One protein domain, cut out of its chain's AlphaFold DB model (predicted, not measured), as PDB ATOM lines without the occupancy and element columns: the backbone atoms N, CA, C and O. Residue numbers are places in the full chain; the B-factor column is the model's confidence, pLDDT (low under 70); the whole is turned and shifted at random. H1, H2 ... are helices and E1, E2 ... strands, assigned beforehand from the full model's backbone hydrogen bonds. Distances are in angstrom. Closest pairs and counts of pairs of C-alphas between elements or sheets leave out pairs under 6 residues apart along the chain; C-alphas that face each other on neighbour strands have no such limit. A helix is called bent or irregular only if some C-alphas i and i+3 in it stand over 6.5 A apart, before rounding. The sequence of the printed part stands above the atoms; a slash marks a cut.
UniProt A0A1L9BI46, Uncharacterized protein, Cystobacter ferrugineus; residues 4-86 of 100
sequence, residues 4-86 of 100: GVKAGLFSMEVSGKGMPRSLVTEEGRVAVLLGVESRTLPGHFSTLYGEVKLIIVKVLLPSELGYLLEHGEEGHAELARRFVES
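What this domain is: This is residues 4 to 86 of the 100 residues of an uncharacterized protein of Cystobacter ferrugineus (UniProt A0A1L9BI46). A small antiparallel sheet of three strands, E1, E2 and E5, has a bent helix, H2, laid across one face, and a narrow arm, the hairpin E3 and E4, reaches out beyond one end of the sheet, its tip at residues 46 to 51 sticking out. E4 runs on into E5, and a long loop, residues 16 to 28, lies at the sheet's other end. The 83 printed residues hold two named helices and five named strands in the order H1 E1 E2 E3 E4 E5 H2, a mixed class of helices and strands, with sheet orders E1 - E2 - E5 and E3 - E4, both antiparallel. The whole is only just compact, close to loose, with a radius of gyration of the C-alphas of 14.2 A, and spans 45 by 28 by 24 A.

Where its parts are: Find C-alpha 4 at (5.724, 8.202, -50.386), where the short helix H1, residues 4 to 7, begins. Strand E1, residues 10 to 15, runs 16.9 A, and E2, residues 29 to 36, runs 20.4 A from C-alpha 29 at (16.041, -8.656, -57.715). Look next for E3, residues 44 to 47, E4, residues 50 to 53, and E5, residues 56 to 59. H2, residues 62 to 85, was assigned as one helix by its hydrogen bonds but is bent: C-alphas 70 and 73 are 9.7 A apart. Its arms are H2a, residues 62 to 70, 12.4 A, and H2b, residues 73 to 85, 18.8 A, ending at C-alpha 85 at (25.675, 5.827, -37.997).

How they stand to each other: H1 only grazes the larger sheet, and is only just on it, with 5 pairs of C-alphas within 10 A. E1 and E2 form a hairpin; look at N 12 and O 32, 3.0 A apart, within hydrogen-bond range. E2 and E5 are antiparallel at 150 degrees, with N 33 and O 58 at 2.8 A. In the hairpin E3 and E4, N 45 and O 52 are 2.9 A apart. H2a and H2b are on the same face of the sheet E1 E2 E5, two layers, helix arms over a sheet. H2a has a height over the sheet of 10.2 A, and its closest C-alphas with E2 are those of Leu 65 and Ala 31, 6.4 A. H2b, at a height of 9.2 A, runs across the strands, at 72 degrees to E2 on the local plane; their closest C-alphas are those of Ala 80 and Val 36, 5.3 A. H2b touches H2a with residues 75 to 79 alone, Gly 75 and Leu 68 having the closest C-alphas at 4.8 A; they run opposite ways at a steep tilt of 40 degrees. In both arms every O i to N i+4 pair is within hydrogen-bond range; H1 is too short for one. E3 and E4 are apart from both arms.

The domain as a whole: The two C-alphas farthest apart, those of Glu 26 and Leu 48, are 45.6 A from each other. The printed part has no cut. The link E1 to E2, 13 residues, is long. Confidence is low at residues 4 to 7, under 70, while the mean pLDDT of the printed part is 89.4.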
ATOM      1  N   GLY A   4       4.526   8.563 -51.172       45.41
ATOM      2  CA  GLY A   4       5.724   8.202 -50.386       45.41
ATOM      3  C   GLY A   4       6.996   8.967 -50.786       45.41
ATOM      4  O   GLY A   4       7.838   9.270 -49.950       45.41
ATOM      5  N   VAL A   5       7.093   9.413 -52.044       49.16
ATOM      6  CA  VAL A   5       8.207  10.257 -52.519       49.16
ATOM      7  C   VAL A   5       8.203  11.643 -51.850       49.16
ATOM      8  O   VAL A   5       9.257  12.267 -51.719       49.16
ATOM      9  N   LYS A   6       7.043  12.121 -51.368       47.47
ATOM     10  CA  LYS A   6       6.952  13.371 -50.600       47.47
ATOM     11  C   LYS A   6       7.438  13.212 -49.150       47.47
ATOM     12  O   LYS A   6       7.921  14.197 -48.605       47.47
ATOM     13  N   ALA A   7       7.372  12.006 -48.568       53.69
ATOM     14  CA  ALA A   7       7.832  11.705 -47.202       53.69
ATOM     15  C   ALA A   7       9.358  11.515 -47.093       53.69
ATOM     16  O   ALA A   7       9.927  11.651 -46.018       53.69
ATOM     17  N   GLY A   8      10.041  11.278 -48.215       75.38
ATOM     18  CA  GLY A   8      11.500  11.319 -48.306       75.38
ATOM     19  C   GLY A   8      12.179   9.957 -48.266       75.38
ATOM     20  O   GLY A   8      13.137   9.805 -49.008       75.38
ATOM     21  N   LEU A   9      11.658   8.974 -47.525       87.31
ATOM     22  CA  LEU A   9      12.277   7.655 -47.347       87.31
ATOM     23  C   LEU A   9      11.372   6.530 -47.871       87.31
ATOM     24  O   LEU A   9      10.209   6.456 -47.490       87.31
ATOM     25  N   PHE A  10      11.878   5.664 -48.753       89.44
ATOM     26  CA  PHE A  10      11.131   4.491 -49.240       89.44
ATOM     27  C   PHE A  10      12.058   3.424 -49.828       89.44
ATOM     28  O   PHE A  10      13.161   3.734 -50.278       89.44
ATOM     29  N   SER A  11      11.605   2.169 -49.876       92.25
ATOM     30  CA  SER A  11      12.337   1.073 -50.523       92.25
ATOM     31  C   SER A  11      11.674   0.593 -51.812       92.25
ATOM     32  O   SER A  11      10.467   0.738 -52.012       92.25
ATOM     33  N   MET A  12      12.464  -0.011 -52.697       93.38
ATOM     34  CA  MET A  12      11.952  -0.741 -53.856       93.38
ATOM     35  C   MET A  12      12.887  -1.877 -54.257       93.38
ATOM     36  O   MET A  12      14.092  -1.821 -54.017       93.38
ATOM     37  N   GLU A  13      12.338  -2.864 -54.954       94.06
ATOM     38  CA  GLU A  13      13.111  -3.905 -55.620       94.06
ATOM     39  C   GLU A  13      13.218  -3.625 -57.116       94.06
ATOM     40  O   GLU A  13      12.208  -3.505 -57.816       94.06
ATOM     41  N   VAL A  14      14.443  -3.592 -57.632       94.25
ATOM     42  CA  VAL A  14      14.757  -3.402 -59.053       94.25
ATOM     43  C   VAL A  14      15.377  -4.664 -59.651       94.25
ATOM     44  O   VAL A  14      15.699  -5.614 -58.938       94.25
ATOM     45  N   SER A  15      15.534  -4.708 -60.977       95.06
ATOM     46  CA  SER A  15      16.215  -5.826 -61.639       95.06
ATOM     47  C   SER A  15      17.655  -5.967 -61.137       95.06
ATOM     48  O   SER A  15      18.413  -5.000 -61.151       95.06
ATOM     49  N   GLY A  16      18.053  -7.184 -60.757       93.50
ATOM     50  CA  GLY A  16      19.423  -7.513 -60.364       93.50
ATOM     51  C   GLY A  16      20.352  -7.858 -61.531       93.50
ATOM     52  O   GLY A  16      21.458  -8.353 -61.311       93.50
ATOM     53  N   LYS A  17      19.936  -7.644 -62.787       95.06
ATOM     54  CA  LYS A  17      20.756  -7.988 -63.957       95.06
ATOM     55  C   LYS A  17      22.087  -7.230 -63.927       95.06
ATOM     56  O   LYS A  17      22.109  -6.004 -63.928       95.06
ATOM     57  N   GLY A  18      23.194  -7.971 -63.950       91.56
ATOM     58  CA  GLY A  18      24.548  -7.405 -63.898       91.56
ATOM     59  C   GLY A  18      25.015  -7.009 -62.494       91.56
ATOM     60  O   GLY A  18      26.134  -6.520 -62.357       91.56
ATOM     61  N   MET A  19      24.206  -7.245 -61.455       93.25
ATOM     62  CA  MET A  19      24.590  -6.979 -60.073       93.25
ATOM     63  C   MET A  19      25.357  -8.160 -59.456       93.25
ATOM     64  O   MET A  19      25.173  -9.314 -59.856       93.25
ATOM     65  N   PRO A  20      26.226  -7.902 -58.463       91.75
ATOM     66  CA  PRO A  20      26.917  -8.948 -57.717       91.75
ATOM     67  C   PRO A  20      25.950  -9.918 -57.034       91.75
ATOM     68  O   PRO A  20      25.029  -9.488 -56.347       91.75
ATOM     69  N   ARG A  21      26.210 -11.228 -57.149       91.44
ATOM     70  CA  ARG A  21      25.331 -12.288 -56.609       91.44
ATOM     71  C   ARG A  21      25.017 -12.142 -55.119       91.44
ATOM     72  O   ARG A  21      23.943 -12.529 -54.698       91.44
ATOM     73  N   SER A  22      25.925 -11.565 -54.335       89.94
ATOM     74  CA  SER A  22      25.726 -11.330 -52.898       89.94
ATOM     75  C   SER A  22      24.636 -10.301 -52.571       89.94
ATOM     76  O   SER A  22      24.245 -10.192 -51.415       89.94
ATOM     77  N   LEU A  23      24.195  -9.511 -53.554       91.38
ATOM     78  CA  LEU A  23      23.130  -8.512 -53.416       91.38
ATOM     79  C   LEU A  23      21.802  -8.973 -54.017       91.38
ATOM     80  O   LEU A  23      20.782  -8.326 -53.799       91.38
ATOM     81  N   VAL A  24      21.835 -10.027 -54.829       93.62
ATOM     82  CA  VAL A  24      20.696 -10.461 -55.632       93.62
ATOM     83  C   VAL A  24      19.879 -11.466 -54.828       93.62
ATOM     84  O   VAL A  24      20.437 -12.424 -54.298       93.62
ATOM     85  N   THR A  25      18.571 -11.236 -54.729       90.94
ATOM     86  CA  THR A  25      17.618 -12.159 -54.095       90.94
ATOM     87  C   THR A  25      17.396 -13.404 -54.961       90.94
ATOM     88  O   THR A  25      17.831 -13.457 -56.116       90.94
ATOM     89  N   GLU A  26      16.695 -14.410 -54.438       90.31
ATOM     90  CA  GLU A  26      16.378 -15.635 -55.187       90.31
ATOM     91  C   GLU A  26      15.540 -15.346 -56.447       90.31
ATOM     92  O   GLU A  26      15.692 -16.005 -57.476       90.31
ATOM     93  N   GLU A  27      14.742 -14.279 -56.416       90.75
ATOM     94  CA  GLU A  27      13.910 -13.787 -57.517       90.75
ATOM     95  C   GLU A  27      14.698 -12.966 -58.555       90.75
ATOM     96  O   GLU A  27      14.122 -12.415 -59.498       90.75
ATOM     97  N   GLY A  28      16.020 -12.836 -58.399       93.50
ATOM     98  CA  GLY A  28      16.858 -12.075 -59.325       93.50
ATOM     99  C   GLY A  28      16.709 -10.556 -59.185       93.50
ATOM    100  O   GLY A  28      16.968  -9.814 -60.143       93.50
ATOM    101  N   ARG A  29      16.269 -10.076 -58.016       95.06
ATOM    102  CA  ARG A  29      16.041  -8.656 -57.715       95.06
ATOM    103  C   ARG A  29      17.122  -8.109 -56.792       95.06
ATOM    104  O   ARG A  29      17.848  -8.858 -56.151       95.06
ATOM    105  N   VAL A  30      17.246  -6.789 -56.748       95.12
ATOM    106  CA  VAL A  30      18.068  -6.077 -55.763       95.12
ATOM    107  C   VAL A  30      17.199  -5.028 -55.099       95.12
ATOM    108  O   VAL A  30      16.525  -4.257 -55.787       95.12
ATOM    109  N   ALA A  31      17.230  -4.983 -53.772       95.12
ATOM    110  CA  ALA A  31      16.516  -3.975 -53.013       95.12
ATOM    111  C   ALA A  31      17.366  -2.722 -52.801       95.12
ATOM    112  O   ALA A  31      18.578  -2.783 -52.566       95.12
ATOM    113  N   VAL A  32      16.707  -1.572 -52.872       94.56
ATOM    114  CA  VAL A  32      17.301  -0.270 -52.587       94.56
ATOM    115  C   VAL A  32      16.431   0.518 -51.617       94.56
ATOM    116  O   VAL A  32      15.206   0.442 -51.678       94.56
ATOM    117  N   LEU A  33      17.075   1.295 -50.752       93.25
ATOM    118  CA  LEU A  33      16.477   2.297 -49.878       93.25
ATOM    119  C   LEU A  33      16.825   3.685 -50.423       93.25
ATOM    120  O   LEU A  33      17.994   3.979 -50.669       93.25
ATOM    121  N   LEU A  34      15.824   4.525 -50.648       91.38
ATOM    122  CA  LEU A  34      15.981   5.860 -51.214       91.38
ATOM    123  C   LEU A  34      15.691   6.922 -50.168       91.38
ATOM    124  O   LEU A  34      14.726   6.796 -49.427       91.38
ATOM    125  N   GLY A  35      16.490   7.986 -50.196       88.31
ATOM    126  CA  GLY A  35      16.323   9.177 -49.369       88.31
ATOM    127  C   GLY A  35      16.778   9.010 -47.926       88.31
ATOM    128  O   GLY A  35      16.263   9.668 -47.030       88.31
ATOM    129  N   VAL A  36      17.782   8.156 -47.726       88.12
ATOM    130  CA  VAL A  36      18.604   8.175 -46.514       88.12
ATOM    131  C   VAL A  36      19.243   9.561 -46.401       88.12
ATOM    132  O   VAL A  36      19.807  10.061 -47.377       88.12
ATOM    133  N   GLU A  37      19.131  10.199 -45.241       84.56
ATOM    134  CA  GLU A  37      19.773  11.493 -45.005       84.56
ATOM    135  C   GLU A  37      21.299  11.350 -44.957       84.56
ATOM    136  O   GLU A  37      21.833  10.265 -44.732       84.56
ATOM    137  N   SER A  38      22.017  12.453 -45.167       84.94
ATOM    138  CA  SER A  38      23.462  12.494 -44.953       84.94
ATOM    139  C   SER A  38      23.844  13.611 -44.003       84.94
ATOM    140  O   SER A  38      23.291  14.704 -44.041       84.94
ATOM    141  N   ARG A  39      24.860  13.336 -43.185       85.12
ATOM    142  CA  ARG A  39      25.531  14.309 -42.320       85.12
ATOM    143  C   ARG A  39      26.544  15.165 -43.073       85.12
ATOM    144  O   ARG A  39      26.992  16.177 -42.545       85.12
ATOM    145  N   THR A  40      26.947  14.741 -44.270       86.56
ATOM    146  CA  THR A  40      28.042  15.363 -45.033       86.56
ATOM    147  C   THR A  40      27.582  16.050 -46.313       86.56
ATOM    148  O   THR A  40      28.279  16.939 -46.799       86.56
ATOM    149  N   LEU A  41      26.416  15.677 -46.852       88.00
ATOM    150  CA  LEU A  41      25.846  16.283 -48.052       88.00
ATOM    151  C   LEU A  41      24.550  17.033 -47.727       88.00
ATOM    152  O   LEU A  41      23.739  16.532 -46.948       88.00
ATOM    153  N   PRO A  42      24.313  18.203 -48.346       89.31
ATOM    154  CA  PRO A  42      23.059  18.916 -48.168       89.31
ATOM    155  C   PRO A  42      21.904  18.135 -48.809       89.31
ATOM    156  O   PRO A  42      22.035  17.593 -49.907       89.31
ATOM    157  N   GLY A  43      20.743  18.116 -48.148       87.19
ATOM    158  CA  GLY A  43      19.537  17.480 -48.696       87.19
ATOM    159  C   GLY A  43      18.930  18.233 -49.889       87.19
ATOM    160  O   GLY A  43      18.188  17.649 -50.679       87.19
ATOM    161  N   HIS A  44      19.242  19.520 -50.037       90.50
ATOM    162  CA  HIS A  44      18.803  20.365 -51.144       90.50
ATOM    163  C   HIS A  44      19.821  21.472 -51.426       90.50
ATOM    164  O   HIS A  44      20.575  21.871 -50.539       90.50
ATOM    165  N   PHE A  45      19.846  21.959 -52.664       92.69
ATOM    166  CA  PHE A  45      20.614  23.138 -53.046       92.69
ATOM    167  C   PHE A  45      19.909  23.923 -54.154       92.69
ATOM    168  O   PHE A  45      19.273  23.354 -55.046       92.69
ATOM    169  N   SER A  46      20.067  25.243 -54.111       96.12
ATOM    170  CA  SER A  46      19.482  26.158 -55.085       96.12
ATOM    171  C   SER A  46      20.316  26.232 -56.363       96.12
ATOM    172  O   SER A  46      21.547  26.261 -56.332       96.12
ATOM    173  N   THR A  47      19.639  26.336 -57.502       95.75
ATOM    174  CA  THR A  47      20.236  26.646 -58.806       95.75
ATOM    175  C   THR A  47      19.520  27.840 -59.437       95.75
ATOM    176  O   THR A  47      18.426  28.211 -59.012       95.75
ATOM    177  N   LEU A  48      20.083  28.410 -60.511       96.50
ATOM    178  CA  LEU A  48      19.413  29.465 -61.291       96.50
ATOM    179  C   LEU A  48      18.060  29.018 -61.884       96.50
ATOM    180  O   LEU A  48      17.262  29.861 -62.284       96.50
ATOM    181  N   TYR A  49      17.803  27.708 -61.936       95.75
ATOM    182  CA  TYR A  49      16.599  27.105 -62.505       95.75
ATOM    183  C   TYR A  49      15.664  26.505 -61.441       95.75
ATOM    184  O   TYR A  49      14.703  25.823 -61.790       95.75
ATOM    185  N   GLY A  50      15.929  26.761 -60.154       95.12
ATOM    186  CA  GLY A  50      15.112  26.299 -59.031       95.12
ATOM    187  C   GLY A  50      15.856  25.399 -58.044       95.12
ATOM    188  O   GLY A  50      17.077  25.235 -58.115       95.12
ATOM    189  N   GLU A  51      15.097  24.831 -57.108       94.44
ATOM    190  CA  GLU A  51      15.594  23.947 -56.050       94.44
ATOM    191  C   GLU A  51      15.849  22.526 -56.557       94.44
ATOM    192  O   GLU A  51      14.999  21.916 -57.212       94.44
ATOM    193  N   VAL A  52      17.003  21.967 -56.193       92.44
ATOM    194  CA  VAL A  52      17.370  20.577 -56.465       92.44
ATOM    195  C   VAL A  52      17.411  19.813 -55.149       92.44
ATOM    196  O   VAL A  52      18.130  20.195 -54.230       92.44
ATOM    197  N   LYS A  53      16.672  18.701 -55.062       88.75
ATOM    198  CA  LYS A  53      16.730  17.773 -53.924       88.75
ATOM    199  C   LYS A  53      17.737  16.661 -54.205       88.75
ATOM    200  O   LYS A  53      17.646  15.991 -55.234       88.75
ATOM    201  N   LEU A  54      18.659  16.434 -53.275       89.56
ATOM    202  CA  LEU A  54      19.594  15.317 -53.333       89.56
ATOM    203  C   LEU A  54      18.947  14.080 -52.697       89.56
ATOM    204  O   LEU A  54      18.493  14.129 -51.557       89.56
ATOM    205  N   ILE A  55      18.905  12.968 -53.434       87.88
ATOM    206  CA  ILE A  55      18.366  11.691 -52.948       87.88
ATOM    207  C   ILE A  55      19.483  10.655 -52.948       87.88
ATOM    208  O   ILE A  55      19.993  10.284 -54.005       87.88
ATOM    209  N   ILE A  56      19.842  10.169 -51.761       89.06
ATOM    210  CA  ILE A  56      20.816   9.089 -51.611       89.06
ATOM    211  C   ILE A  56      20.108   7.759 -51.821       89.06
ATOM    212  O   ILE A  56      19.043   7.508 -51.259       89.06
ATOM    213  N   VAL A  57      20.718   6.903 -52.634       91.12
ATOM    214  CA  VAL A  57      20.237   5.549 -52.896       91.12
ATOM    215  C   VAL A  57      21.199   4.564 -52.250       91.12
ATOM    216  O   VAL A  57      22.389   4.548 -52.564       91.12
ATOM    217  N   LYS A  58      20.675   3.726 -51.357       92.38
ATOM    218  CA  LYS A  58      21.407   2.657 -50.686       92.38
ATOM    219  C   LYS A  58      20.980   1.303 -51.194       92.38
ATOM    220  O   LYS A  58      19.824   0.928 -51.070       92.38
ATOM    221  N   VAL A  59      21.940   0.540 -51.704       93.88
ATOM    222  CA  VAL A  59      21.726  -0.882 -51.973       93.88
ATOM    223  C   VAL A  59      21.676  -1.653 -50.657       93.88
ATOM    224  O   VAL A  59      22.592  -1.542 -49.829       93.88
ATOM    225  N   LEU A  60      20.618  -2.441 -50.503       93.38
ATOM    226  CA  LEU A  60      20.389  -3.296 -49.351       93.38
ATOM    227  C   LEU A  60      20.979  -4.685 -49.588       93.38
ATOM    228  O   LEU A  60      20.935  -5.223 -50.695       93.38
ATOM    229  N   LEU A  61      21.532  -5.263 -48.529       93.50
ATOM    230  CA  LEU A  61      21.831  -6.689 -48.480       93.50
ATOM    231  C   LEU A  61      20.518  -7.478 -48.329       93.50
ATOM    232  O   LEU A  61      19.564  -6.954 -47.750       93.50
ATOM    233  N   PRO A  62      20.460  -8.752 -48.763       92.38
ATOM    234  CA  PRO A  62      19.257  -9.572 -48.604       92.38
ATOM    235  C   PRO A  62      18.736  -9.642 -47.158       92.38
ATOM    236  O   PRO A  62      17.532  -9.592 -46.937       92.38
ATOM    237  N   SER A  63      19.631  -9.665 -46.163       92.56
ATOM    238  CA  SER A  63      19.253  -9.640 -44.741       92.56
ATOM    239  C   SER A  63      18.574  -8.334 -44.313       92.56
ATOM    240  O   SER A  63      17.706  -8.338 -43.451       92.56
ATOM    241  N   GLU A  64      18.950  -7.206 -44.915       95.00
ATOM    242  CA  GLU A  64      18.356  -5.897 -44.625       95.00
ATOM    243  C   GLU A  64      17.012  -5.722 -45.322       95.00
ATOM    244  O   GLU A  64      16.106  -5.116 -44.760       95.00
ATOM    245  N   LEU A  65      16.858  -6.294 -46.522       94.31
ATOM    246  CA  LEU A  65      15.544  -6.428 -47.141       94.31
ATOM    247  C   LEU A  65      14.616  -7.265 -46.252       94.31
ATOM    248  O   LEU A  65      13.495  -6.837 -46.003       94.31
ATOM    249  N   GLY A  66      15.092  -8.404 -45.734       94.06
ATOM    250  CA  GLY A  66      14.336  -9.222 -44.780       94.06
ATOM    251  C   GLY A  66      13.859  -8.404 -43.578       94.06
ATOM    252  O   GLY A  66      12.666  -8.371 -43.294       94.06
ATOM    253  N   TYR A  67      14.762  -7.635 -42.963       95.38
ATOM    254  CA  TYR A  67      14.422  -6.742 -41.854       95.38
ATOM    255  C   TYR A  67      13.341  -5.708 -42.213       95.38
ATOM    256  O   TYR A  67      12.405  -5.515 -41.438       95.38
ATOM    257  N   LEU A  68      13.428  -5.065 -43.388       93.38
ATOM    258  CA  LEU A  68      12.393  -4.125 -43.850       93.38
ATOM    259  C   LEU A  68      11.032  -4.794 -44.027       93.38
ATOM    260  O   LEU A  68      10.014  -4.211 -43.667       93.38
ATOM    261  N   LEU A  69      11.005  -5.998 -44.600       92.38
ATOM    262  CA  LEU A  69       9.760  -6.733 -44.824       92.38
ATOM    263  C   LEU A  69       9.109  -7.163 -43.504       92.38
ATOM    264  O   LEU A  69       7.886  -7.177 -43.409       92.38
ATOM    265  N   GLU A  70       9.917  -7.470 -42.487       96.19
ATOM    266  CA  GLU A  70       9.449  -7.822 -41.144       96.19
ATOM    267  C   GLU A  70       8.912  -6.615 -40.354       96.19
ATOM    268  O   GLU A  70       7.933  -6.759 -39.624       96.19
ATOM    269  N   HIS A  71       9.526  -5.434 -40.500       93.44
ATOM    270  CA  HIS A  71       9.269  -4.270 -39.633       93.44
ATOM    271  C   HIS A  71       8.517  -3.113 -40.320       93.44
ATOM    272  O   HIS A  71       8.152  -2.138 -39.663       93.44
ATOM    273  N   GLY A  72       8.273  -3.185 -41.631       88.44
ATOM    274  CA  GLY A  72       7.543  -2.158 -42.379       88.44
ATOM    275  C   GLY A  72       8.187  -0.767 -42.290       88.44
ATOM    276  O   GLY A  72       9.407  -0.635 -42.372       88.44
ATOM    277  N   GLU A  73       7.358   0.268 -42.108       86.19
ATOM    278  CA  GLU A  73       7.776   1.685 -42.057       86.19
ATOM    279  C   GLU A  73       8.787   1.983 -40.934       86.19
ATOM    280  O   GLU A  73       9.726   2.760 -41.121       86.19
ATOM    281  N   GLU A  74       8.645   1.335 -39.772       89.19
ATOM    282  CA  GLU A  74       9.610   1.463 -38.670       89.19
ATOM    283  C   GLU A  74      10.977   0.896 -39.075       89.19
ATOM    284  O   GLU A  74      12.021   1.471 -38.754       89.19
ATOM    285  N   GLY A  75      10.965  -0.181 -39.867       92.00
ATOM    286  CA  GLY A  75      12.161  -0.762 -40.461       92.00
ATOM    287  C   GLY A  75      12.888   0.214 -41.383       92.00
ATOM    288  O   GLY A  75      14.118   0.295 -41.335       92.00
ATOM    289  N   HIS A  76      12.158   0.990 -42.197       91.06
ATOM    290  CA  HIS A  76      12.768   1.994 -43.074       91.06
ATOM    291  C   HIS A  76      13.535   3.034 -42.268       91.06
ATOM    292  O   HIS A  76      14.720   3.258 -42.538       91.06
ATOM    293  N   ALA A  77      12.877   3.644 -41.281       90.31
ATOM    294  CA  ALA A  77      13.471   4.683 -40.449       90.31
ATOM    295  C   ALA A  77      14.693   4.167 -39.678       90.31
ATOM    296  O   ALA A  77      15.735   4.829 -39.645       90.31
ATOM    297  N   GLU A  78      14.600   2.962 -39.116       93.38
ATOM    298  CA  GLU A  78      15.689   2.377 -38.342       93.38
ATOM    299  C   GLU A  78      16.893   2.014 -39.220       93.38
ATOM    300  O   GLU A  78      18.028   2.357 -38.879       93.38
ATOM    301  N   LEU A  79      16.682   1.402 -40.390       93.38
ATOM    302  CA  LEU A  79      17.791   1.147 -41.312       93.38
ATOM    303  C   LEU A  79      18.433   2.447 -41.798       93.38
ATOM    304  O   LEU A  79      19.660   2.523 -41.867       93.38
ATOM    305  N   ALA A  80      17.640   3.481 -42.102       90.75
ATOM    306  CA  ALA A  80      18.169   4.785 -42.493       90.75
ATOM    307  C   ALA A  80      19.064   5.383 -41.396       90.75
ATOM    308  O   ALA A  80      20.192   5.786 -41.687       90.75
ATOM    309  N   ARG A  81      18.615   5.356 -40.134       90.44
ATOM    310  CA  ARG A  81      19.408   5.798 -38.978       90.44
ATOM    311  C   ARG A  81      20.726   5.029 -38.869       90.44
ATOM    312  O   ARG A  81      21.791   5.637 -38.777       90.44
ATOM    313  N   ARG A  82      20.681   3.697 -38.945       92.56
ATOM    314  CA  ARG A  82      21.882   2.856 -38.821       92.56
ATOM    315  C   ARG A  82      22.850   3.016 -39.991       92.56
ATOM    316  O   ARG A  82      24.061   2.931 -39.796       92.56
ATOM    317  N   PHE A  83      22.358   3.299 -41.200       91.06
ATOM    318  CA  PHE A  83      23.223   3.658 -42.326       91.06
ATOM    319  C   PHE A  83      23.982   4.958 -42.073       91.06
ATOM    320  O   PHE A  83      25.181   5.004 -42.355       91.06
ATOM    321  N   VAL A  84      23.318   5.971 -41.514       88.25
ATOM    322  CA  VAL A  84      23.958   7.238 -41.133       88.25
ATOM    323  C   VAL A  84      25.006   7.026 -40.044       88.25
ATOM    324  O   VAL A  84      26.087   7.606 -40.103       88.25
ATOM    325  N   GLU A  85      24.731   6.165 -39.070       87.88
ATOM    326  CA  GLU A  85      25.675   5.827 -37.997       87.88
ATOM    327  C   GLU A  85      26.849   4.953 -38.478       87.88
ATOM    328  O   GLU A  85      27.908   4.934 -37.846       87.88
ATOM    329  N   SER A  86      26.704   4.262 -39.614       84.75
ATOM    330  CA  SER A  86      27.761   3.428 -40.185       84.75
ATOM    331  C   SER A  86      28.919   4.258 -40.764       84.75
ATOM    332  O   SER A  86      28.735   5.355 -41.291       84.75
TER     333      SER A  86